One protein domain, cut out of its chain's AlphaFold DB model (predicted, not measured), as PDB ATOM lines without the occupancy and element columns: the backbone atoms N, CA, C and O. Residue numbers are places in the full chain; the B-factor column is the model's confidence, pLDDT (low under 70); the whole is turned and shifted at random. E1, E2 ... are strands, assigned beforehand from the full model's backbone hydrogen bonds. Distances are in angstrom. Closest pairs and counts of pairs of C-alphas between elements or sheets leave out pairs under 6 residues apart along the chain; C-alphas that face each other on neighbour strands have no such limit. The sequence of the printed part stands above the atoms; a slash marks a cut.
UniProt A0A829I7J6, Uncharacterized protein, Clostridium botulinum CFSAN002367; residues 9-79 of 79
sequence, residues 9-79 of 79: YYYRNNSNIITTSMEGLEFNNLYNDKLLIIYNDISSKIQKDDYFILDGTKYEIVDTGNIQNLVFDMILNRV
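This is residues 9 to 79 of the 79 residues of an uncharacterized protein of Clostridium botulinum CFSAN002367 (UniProt A0A829I7J6). One antiparallel sheet of five strands curls like part of a barrel, left open between its edge strands E1 and E3, and a long two-legged loop, residues 13 to 32 between E1 and E2, reaches away from it as an arm. A second long loop, residues 39 to 50, leads from E2 across to E3. The printed part has 71 residues, with no named helix and five strands in the chain order E1 to E5, set side by side as E1, E2, E5, E4, E3; the class is all strand, although only 29 residues are in named elements. The whole is only just compact, close to loose, with a radius of gyration of the C-alphas of 13.1 A, and spans 39 by 29 by 19 A, the arm making much of the length.

In the strongly twisted sheet, E5, residues 71 to 78, is an inner strand and is antiparallel to E2, residues 33 to 38, at 151 degrees between directions; N 74 and O 35 are 2.9 A apart, within hydrogen-bond range. E1, residues 9 to 12, is an edge strand and forms a hairpin with E2 at 165 degrees, with N 9 and O 36 at 2.8 A. On the other side of E5, E4, residues 57 to 63, forms a hairpin with it at 122 degrees, with N 60 and O 77 at 2.8 A. E3, residues 51 to 54, is the other edge strand and forms a hairpin with E4 at 138 degrees, with N 52 and O 59 at 2.9 A. E3, E4 and E5 are a meander, each strand the antiparallel neighbour of the one before. E2 to E5 are a Greek key, that meander with E2 before it as the antiparallel neighbour of E5. E1 is apart from E3 and E4, and E2 is apart from E3. In the arm, residues 19 to 20 pair with residues 26 to 27, antiparallel.

E5 is the longest strand, 21.3 A from C-alpha 71 at (-9.960, 29.680, 38.194) to C-alpha 78 at (-21.084, 15.894, 49.967). E4 measures 18.3 A and E2 17.3 A, while E1 and E3 measure 10.1 A each. E1 begins at C-alpha 9, (-11.203, 28.440, 48.868).

The two C-alphas farthest apart, those of Met 22 and Gly 56, are 40.6 A from each other. The printed part has no cut and ends at the chain's last residue, 79. The links E1 to E2 and E2 to E3 are long, E4 to E5 is short and E3 to E4 is tight. The mean pLDDT of the printed part is 75.0, and residues 14 to 31 and 65 to 73 are under 70.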
ATOM      1  N   TYR A   9     -10.182  27.896  47.991       88.31
ATOM      2  CA  TYR A   9     -11.203  28.440  48.868       88.31
ATOM      3  C   TYR A   9     -12.451  27.577  48.753       88.31
ATOM      4  O   TYR A   9     -13.086  27.519  47.702       88.31
ATOM      5  N   TYR A  10     -12.789  26.900  49.841       88.88
ATOM      6  CA  TYR A  10     -14.065  26.216  49.978       88.88
ATOM      7  C   TYR A  10     -15.094  27.198  50.531       88.88
ATOM      8  O   TYR A  10     -14.820  27.907  51.503       88.88
ATOM      9  N   TYR A  11     -16.272  27.241  49.919       84.56
ATOM     10  CA  TYR A  11     -17.389  28.017  50.428       84.56
ATOM     11  C   TYR A  11     -18.677  27.211  50.375       84.56
ATOM     12  O   TYR A  11     -18.919  26.428  49.456       84.56
ATOM     13  N   ARG A  12     -19.510  27.439  51.387       83.56
ATOM     14  CA  ARG A  12     -20.830  26.840  51.503       83.56
ATOM     15  C   ARG A  12     -21.864  27.946  51.600       83.56
ATOM     16  O   ARG A  12     -21.814  28.753  52.528       83.56
ATOM     17  N   ASN A  13     -22.778  27.995  50.642       72.75
ATOM     18  CA  ASN A  13     -23.935  28.869  50.730       72.75
ATOM     19  C   ASN A  13     -25.059  28.125  51.460       72.75
ATOM     20  O   ASN A  13     -25.321  26.967  51.170       72.75
ATOM     21  N   ASN A  14     -25.717  28.769  52.420       66.44
ATOM     22  CA  ASN A  14     -26.865  28.179  53.117       66.44
ATOM     23  C   ASN A  14     -28.207  28.597  52.490       66.44
ATOM     24  O   ASN A  14     -29.263  28.196  52.979       66.44
ATOM     25  N   SER A  15     -28.170  29.409  51.432       57.44
ATOM     26  CA  SER A  15     -29.346  29.974  50.777       57.44
ATOM     27  C   SER A  15     -29.443  29.480  49.337       57.44
ATOM     28  O   SER A  15     -28.683  29.912  48.470       57.44
ATOM     29  N   ASN A  16     -30.421  28.614  49.070       54.31
ATOM     30  CA  ASN A  16     -30.742  28.168  47.717       54.31
ATOM     31  C   ASN A  16     -31.444  29.313  46.970       54.31
ATOM     32  O   ASN A  16     -32.605  29.618  47.248       54.31
ATOM     33  N   ILE A  17     -30.765  29.955  46.019       53.06
ATOM     34  CA  ILE A  17     -31.420  30.865  45.071       53.06
ATOM     35  C   ILE A  17     -31.819  30.033  43.853       53.06
ATOM     36  O   ILE A  17     -30.962  29.656  43.054       53.06
ATOM     37  N   ILE A  18     -33.115  29.742  43.728       54.53
ATOM     38  CA  ILE A  18     -33.706  29.139  42.528       54.53
ATOM     39  C   ILE A  18     -34.034  30.286  41.572       54.53
ATOM     40  O   ILE A  18     -34.914  31.099  41.853       54.53
ATOM     41  N   THR A  19     -33.311  30.385  40.458       49.19
ATOM     42  CA  THR A  19     -33.605  31.359  39.400       49.19
ATOM     43  C   THR A  19     -34.187  30.612  38.207       49.19
ATOM     44  O   THR A  19     -33.468  29.953  37.465       49.19
ATOM     45  N   THR A  20     -35.504  30.685  38.025       48.97
ATOM     46  CA  THR A  20     -36.175  30.157  36.832       48.97
ATOM     47  C   THR A  20     -35.998  31.146  35.683       48.97
ATOM     48  O   THR A  20     -36.576  32.233  35.708       48.97
ATOM     49  N   SER A  21     -35.187  30.791  34.686       47.34
ATOM     50  CA  SER A  21     -35.131  31.518  33.415       47.34
ATOM     51  C   SER A  21     -36.278  31.059  32.507       47.34
ATOM     52  O   SER A  21     -36.613  29.876  32.459       47.34
ATOM     53  N   MET A  22     -36.904  31.998  31.795       53.88
ATOM     54  CA  MET A  22     -38.111  31.777  30.981       53.88
ATOM     55  C   MET A  22     -37.871  30.878  29.741       53.88
ATOM     56  O   MET A  22     -38.813  30.576  29.016       53.88
ATOM     57  N   GLU A  23     -36.630  30.420  29.527       55.62
ATOM     58  CA  GLU A  23     -36.182  29.618  28.375       55.62
ATOM     59  C   GLU A  23     -35.648  28.218  28.753       55.62
ATOM     60  O   GLU A  23     -34.934  27.584  27.979       55.62
ATOM     61  N   GLY A  24     -36.018  27.679  29.920       46.91
ATOM     62  CA  GLY A  24     -35.871  26.240  30.194       46.91
ATOM     63  C   GLY A  24     -34.474  25.764  30.609       46.91
ATOM     64  O   GLY A  24     -34.249  24.561  30.709       46.91
ATOM     65  N   LEU A  25     -33.548  26.675  30.915       43.38
ATOM     66  CA  LEU A  25     -32.347  26.340  31.680       43.38
ATOM     67  C   LEU A  25     -32.665  26.499  33.169       43.38
ATOM     68  O   LEU A  25     -32.555  27.587  33.743       43.38
ATOM     69  N   GLU A  26     -33.108  25.405  33.790       46.25
ATOM     70  CA  GLU A  26     -33.144  25.291  35.246       46.25
ATOM     71  C   GLU A  26     -31.703  25.209  35.766       46.25
ATOM     72  O   GLU A  26     -31.077  24.149  35.763       46.25
ATOM     73  N   PHE A  27     -31.155  26.336  36.226       50.62
ATOM     74  CA  PHE A  27     -29.945  26.321  37.043       50.62
ATOM     75  C   PHE A  27     -30.318  25.778  38.423       50.62
ATOM     76  O   PHE A  27     -30.678  26.525  39.335       50.62
ATOM     77  N   ASN A  28     -30.275  24.455  38.565       50.06
ATOM     78  CA  ASN A  28     -30.460  23.797  39.849       50.06
ATOM     79  C   ASN A  28     -29.251  24.092  40.749       50.06
ATOM     80  O   ASN A  28     -28.297  23.322  40.827       50.06
ATOM     81  N   ASN A  29     -29.324  25.203  41.484       54.53
ATOM     82  CA  ASN A  29     -28.493  25.522  42.652       54.53
ATOM     83  C   ASN A  29     -28.813  24.582  43.842       54.53
ATOM     84  O   ASN A  29     -28.925  25.020  44.983       54.53
ATOM     85  N   LEU A  30     -29.009  23.283  43.592       59.53
ATOM     86  CA  LEU A  30     -29.211  22.272  44.640       59.53
ATOM     87  C   LEU A  30     -27.921  21.992  45.420       59.53
ATOM     88  O   LEU A  30     -27.959  21.428  46.512       59.53
ATOM     89  N   TYR A  31     -26.784  22.393  44.859       64.00
ATOM     90  CA  TYR A  31     -25.472  22.205  45.445       64.00
ATOM     91  C   TYR A  31     -25.034  23.476  46.162       64.00
ATOM     92  O   TYR A  31     -24.791  24.520  45.556       64.00
ATOM     93  N   ASN A  32     -24.942  23.361  47.482       77.25
ATOM     94  CA  ASN A  32     -24.563  24.446  48.381       77.25
ATOM     95  C   ASN A  32     -23.053  24.581  48.559       77.25
ATOM     96  O   ASN A  32     -22.584  25.595  49.069       77.25
ATOM     97  N   ASP A  33     -22.309  23.557  48.157       86.31
ATOM     98  CA  ASP A  33     -20.878  23.436  48.350       86.31
ATOM     99  C   ASP A  33     -20.148  23.753  47.049       86.31
ATOM    100  O   ASP A  33     -20.454  23.198  45.990       86.31
ATOM    101  N   LYS A  34     -19.164  24.646  47.139       86.69
ATOM    102  CA  LYS A  34     -18.338  25.036  46.007       86.69
ATOM    103  C   LYS A  34     -16.872  25.171  46.397       86.69
ATOM    104  O   LYS A  34     -16.532  25.479  47.544       86.69
ATOM    105  N   LEU A  35     -15.995  24.921  45.431       87.38
ATOM    106  CA  LEU A  35     -14.549  24.977  45.609       87.38
ATOM    107  C   LEU A  35     -13.911  25.809  44.504       87.38
ATOM    108  O   LEU A  35     -13.999  25.474  43.327       87.38
ATOM    109  N   LEU A  36     -13.222  26.866  44.930       88.12
ATOM    110  CA  LEU A  36     -12.486  27.778  44.074       88.12
ATOM    111  C   LEU A  36     -10.986  27.465  44.125       88.12
ATOM    112  O   LEU A  36     -10.369  27.580  45.188       88.12
ATOM    113  N   ILE A  37     -10.373  27.103  42.998       88.00
ATOM    114  CA  ILE A  37      -8.926  26.817  42.916       88.00
ATOM    115  C   ILE A  37      -8.284  27.523  41.721       88.00
ATOM    116  O   ILE A  37      -8.923  27.733  40.692       88.00
ATOM    117  N   ILE A  38      -6.999  27.859  41.847       85.69
ATOM    118  CA  ILE A  38      -6.218  28.441  40.748       85.69
ATOM    119  C   ILE A  38      -5.962  27.371  39.684       85.69
ATOM    120  O   ILE A  38      -5.520  26.271  40.015       85.69
ATOM    121  N   TYR A  39      -6.176  27.723  38.417       84.81
ATOM    122  CA  TYR A  39      -5.888  26.862  37.275       84.81
ATOM    123  C   TYR A  39      -4.377  26.795  36.985       84.81
ATOM    124  O   TYR A  39      -3.739  27.805  36.691       84.81
ATOM    125  N   ASN A  40      -3.802  25.596  37.051       85.75
ATOM    126  CA  ASN A  40      -2.427  25.250  36.692       85.75
ATOM    127  C   ASN A  40      -2.338  23.786  36.204       85.75
ATOM    128  O   ASN A  40      -3.348  23.087  36.126       85.75
ATOM    129  N   ASP A  41      -1.126  23.295  35.934       88.94
ATOM    130  CA  ASP A  41      -0.877  21.928  35.437       88.94
ATOM    131  C   ASP A  41      -1.303  20.800  36.396       88.94
ATOM    132  O   ASP A  41      -1.471  19.647  35.988       88.94
ATOM    133  N   ILE A  42      -1.426  21.096  37.692       89.94
ATOM    134  CA  ILE A  42      -1.886  20.138  38.702       89.94
ATOM    135  C   ILE A  42      -3.412  20.085  38.674       89.94
ATOM    136  O   ILE A  42      -3.973  18.993  38.588       89.94
ATOM    137  N   SER A  43      -4.073  21.243  38.728       88.00
ATOM    138  CA  SER A  43      -5.534  21.340  38.743       88.00
ATOM    139  C   SER A  43      -6.166  21.034  37.387       88.00
ATOM    140  O   SER A  43      -7.317  20.631  37.346       88.00
ATOM    141  N   SER A  44      -5.440  21.188  36.275       87.75
ATOM    142  CA  SER A  44      -5.938  20.876  34.923       87.75
ATOM    143  C   SER A  44      -6.288  19.399  34.728       87.75
ATOM    144  O   SER A  44      -6.957  19.043  33.762       87.75
ATOM    145  N   LYS A  45      -5.834  18.541  35.645       91.00
ATOM    146  CA  LYS A  45      -6.122  17.106  35.665       91.00
ATOM    147  C   LYS A  45      -7.393  16.757  36.434       91.00
ATOM    148  O   LYS A  45      -7.776  15.596  36.389       91.00
ATOM    149  N   ILE A  46      -7.992  17.715  37.144       89.69
ATOM    150  CA  ILE A  46      -9.250  17.525  37.867       89.69
ATOM    151  C   ILE A  46     -10.389  17.420  36.862       89.69
ATOM    152  O   ILE A  46     -10.495  18.235  35.942       89.69
ATOM    153  N   GLN A  47     -11.242  16.422  37.048       89.12
ATOM    154  CA  GLN A  47     -12.371  16.133  36.180       89.12
ATOM    155  C   GLN A  47     -13.659  16.001  36.991       89.12
ATOM    156  O   GLN A  47     -13.659  15.900  38.217       89.12
ATOM    157  N   LYS A  48     -14.784  16.011  36.280       88.56
ATOM    158  CA  LYS A  48     -16.062  15.587  36.844       88.56
ATOM    159  C   LYS A  48     -15.942  14.147  37.378       88.56
ATOM    160  O   LYS A  48     -15.203  13.349  36.806       88.56
ATOM    161  N   ASP A  49     -16.659  13.846  38.457       90.38
ATOM    162  CA  ASP A  49     -16.681  12.562  39.177       90.38
ATOM    163  C   ASP A  49     -15.388  12.243  39.969       90.38
ATOM    164  O   ASP A  49     -15.319  11.239  40.688       90.38
ATOM    165  N   ASP A  50     -14.372  13.117  39.924       92.38
ATOM    166  CA  ASP A  50     -13.275  13.087  40.894       92.38
ATOM    167  C   ASP A  50     -13.780  13.455  42.299       92.38
ATOM    168  O   ASP A  50     -14.846  14.047  42.492       92.38
ATOM    169  N   TYR A  51     -12.972  13.140  43.312       93.94
ATOM    170  CA  TYR A  51     -13.264  13.484  44.697       93.94
ATOM    171  C   TYR A  51     -12.083  14.158  45.387       93.94
ATOM    172  O   TYR A  51     -10.917  13.885  45.097       93.94
ATOM    173  N   PHE A  52     -12.392  14.981  46.383       91.88
ATOM    174  CA  PHE A  52     -11.411  15.477  47.340       91.88
ATOM    175  C   PHE A  52     -11.890  15.259  48.774       91.88
ATOM    176  O   PHE A  52     -13.059  14.965  49.033       91.88
ATOM    177  N   ILE A  53     -10.952  15.371  49.714       93.38
ATOM    178  CA  ILE A  53     -11.219  15.280  51.147       93.38
ATOM    179  C   ILE A  53     -10.813  16.606  51.785       93.38
ATOM    180  O   ILE A  53      -9.680  17.055  51.612       93.38
ATOM    181  N   LEU A  54     -11.731  17.210  52.535       90.94
ATOM    182  CA  LEU A  54     -11.499  18.403  53.347       90.94
ATOM    183  C   LEU A  54     -11.979  18.113  54.768       90.94
ATOM    184  O   LEU A  54     -13.125  17.713  54.960       90.94
ATOM    185  N   ASP A  55     -11.085  18.252  55.748       90.06
ATOM    186  CA  ASP A  55     -11.349  17.981  57.170       90.06
ATOM    187  C   ASP A  55     -12.062  16.638  57.422       90.06
ATOM    188  O   ASP A  55     -13.016  16.529  58.191       90.06
ATOM    189  N   GLY A  56     -11.620  15.590  56.716       91.44
ATOM    190  CA  GLY A  56     -12.175  14.236  56.820       91.44
ATOM    191  C   GLY A  56     -13.525  14.027  56.122       91.44
ATOM    192  O   GLY A  56     -14.006  12.898  56.075       91.44
ATOM    193  N   THR A  57     -14.120  15.070  55.541       91.25
ATOM    194  CA  THR A  57     -15.339  14.970  54.727       91.25
ATOM    195  C   THR A  57     -14.977  14.762  53.260       91.25
ATOM    196  O   THR A  57     -14.107  15.458  52.732       91.25
ATOM    197  N   LYS A  58     -15.653  13.819  52.593       92.88
ATOM    198  CA  LYS A  58     -15.485  13.548  51.163       92.88
ATOM    199  C   LYS A  58     -16.471  14.380  50.339       92.88
ATOM    200  O   LYS A  58     -17.651  14.470  50.671       92.88
ATOM    201  N   TYR A  59     -15.974  14.937  49.245       92.00
ATOM    202  CA  TYR A  59     -16.756  15.704  48.285       92.00
ATOM    203  C   TYR A  59     -16.486  15.189  46.877       92.00
ATOM    204  O   TYR A  59     -15.333  14.947  46.523       92.00
ATOM    205  N   GLU A  60     -17.541  15.031  46.091       92.69
ATOM    206  CA  GLU A  60     -17.505  14.684  44.672       92.69
ATOM    207  C   GLU A  60     -17.656  15.947  43.821       92.69
ATOM    208  O   GLU A  60     -18.431  16.845  44.161       92.69
ATOM    209  N   ILE A  61     -16.912  16.019  42.720       89.94
ATOM    210  CA  ILE A  61     -16.947  17.132  41.774       89.94
ATOM    211  C   ILE A  61     -18.051  16.863  40.753       89.94
ATOM    212  O   ILE A  61     -17.905  16.034  39.859       89.94
ATOM    213  N   VAL A  62     -19.158  17.588  40.883       86.75
ATOM    214  CA  VAL A  62     -20.344  17.430  40.027       86.75
ATOM    215  C   VAL A  62     -20.191  18.207  38.722       86.75
ATOM    216  O   VAL A  62     -20.634  17.758  37.663       86.75
ATOM    217  N   ASP A  63     -19.556  19.374  38.805       83.00
ATOM    218  CA  ASP A  63     -19.289  20.258  37.678       83.00
ATOM    219  C   ASP A  63     -17.982  21.016  37.933       83.00
ATOM    220  O   ASP A  63     -17.763  21.547  39.024       83.00
ATOM    221  N   THR A  64     -17.104  21.075  36.930       76.62
ATOM    222  CA  THR A  64     -15.861  21.857  36.986       76.62
ATOM    223  C   THR A  64     -16.086  23.355  36.745       76.62
ATOM    224  O   THR A  64     -15.147  24.144  36.863       76.62
ATOM    225  N   GLY A  65     -17.319  23.753  36.415       69.81
ATOM    226  CA  GLY A  65     -17.716  25.127  36.141       69.81
ATOM    227  C   GLY A  65     -17.138  25.667  34.832       69.81
ATOM    228  O   GLY A  65     -16.651  24.932  33.970       69.81
ATOM    229  N   ASN A  66     -17.182  26.994  34.680       61.34
ATOM    230  CA  ASN A  66     -16.578  27.681  33.539       61.34
ATOM    231  C   ASN A  66     -15.062  27.802  33.720       61.34
ATOM    232  O   ASN A  66     -14.592  28.551  34.573       61.34
ATOM    233  N   ILE A  67     -14.294  27.160  32.837       61.78
ATOM    234  CA  ILE A  67     -12.857  27.413  32.676       61.78
ATOM    235  C   ILE A  67     -12.698  28.717  31.879       61.78
ATOM    236  O   ILE A  67     -12.333  28.721  30.705       61.78
ATOM    237  N   GLN A  68     -13.037  29.848  32.491       53.38
ATOM    238  CA  GLN A  68     -12.743  31.168  31.943       53.38
ATOM    239  C   GLN A  68     -11.844  31.905  32.930       53.38
ATOM    240  O   GLN A  68     -12.255  32.239  34.033       53.38
ATOM    241  N   ASN A  69     -10.610  32.182  32.504       50.03
ATOM    242  CA  ASN A  69      -9.685  33.104  33.169       50.03
ATOM    243  C   ASN A  69      -9.166  32.671  34.557       50.03
ATOM    244  O   ASN A  69      -9.327  33.399  35.531       50.03
ATOM    245  N   LEU A  70      -8.411  31.562  34.608       58.53
ATOM    246  CA  LEU A  70      -7.456  31.216  35.688       58.53
ATOM    247  C   LEU A  70      -8.028  30.549  36.949       58.53
ATOM    248  O   LEU A  70      -7.269  30.314  37.893       58.53
ATOM    249  N   VAL A  71      -9.318  30.213  36.985       58.50
ATOM    250  CA  VAL A  71      -9.960  29.680  38.194       58.50
ATOM    251  C   VAL A  71     -10.972  28.584  37.851       58.50
ATOM    252  O   VAL A  71     -11.723  28.718  36.891       58.50
ATOM    253  N   PHE A  72     -10.999  27.509  38.642       65.06
ATOM    254  CA  PHE A  72     -12.097  26.540  38.657       65.06
ATOM    255  C   PHE A  72     -13.082  26.920  39.773       65.06
ATOM    256  O   PHE A  72     -12.676  26.902  40.934       65.06
ATOM    257  N   ASP A  73     -14.336  27.253  39.442       66.81
ATOM    258  CA  ASP A  73     -15.460  27.379  40.397       66.81
ATOM    259  C   ASP A  73     -16.280  26.088  40.346       66.81
ATOM    260  O   ASP A  73     -17.242  25.972  39.585       66.81
ATOM    261  N   MET A  74     -15.831  25.081  41.091       80.25
ATOM    262  CA  MET A  74     -16.393  23.734  41.021       80.25
ATOM    263  C   MET A  74     -17.602  23.592  41.933       80.25
ATOM    264  O   MET A  74     -17.598  24.087  43.061       80.25
ATOM    265  N   ILE A  75     -18.602  22.855  41.460       80.25
ATOM    266  CA  ILE A  75     -19.818  22.514  42.197       80.25
ATOM    267  C   ILE A  75     -19.660  21.124  42.804       80.25
ATOM    268  O   ILE A  75     -19.226  20.192  42.122       80.25
ATOM    269  N   LEU A  76     -20.011  20.986  44.083       80.19
ATOM    270  CA  LEU A  76     -19.694  19.800  44.868       80.19
ATOM    271  C   LEU A  76     -20.926  19.096  45.433       80.19
ATOM    272  O   LEU A  76     -21.894  19.737  45.841       80.19
ATOM    273  N   ASN A  77     -20.818  17.775  45.563       80.94
ATOM    274  CA  ASN A  77     -21.740  16.937  46.317       80.94
ATOM    275  C   ASN A  77     -21.031  16.337  47.538       80.94
ATOM    276  O   ASN A  77     -19.942  15.776  47.418       80.94
ATOM    277  N   ARG A  78     -21.631  16.457  48.725       81.31
ATOM    278  CA  ARG A  78     -21.084  15.894  49.967       81.31
ATOM    279  C   ARG A  78     -21.523  14.434  50.108       81.31
ATOM    280  O   ARG A  78     -22.716  14.160  50.011       81.31
ATOM    281  N   VAL A  79     -20.572  13.534  50.371       77.88
ATOM    282  CA  VAL A  79     -20.796  12.077  50.498       77.88
ATOM    283  C   VAL A  79     -20.585  11.610  51.933       77.88
ATOM    284  O   VAL A  79     -19.634  12.109  52.580       77.88
TER     285      VAL A  79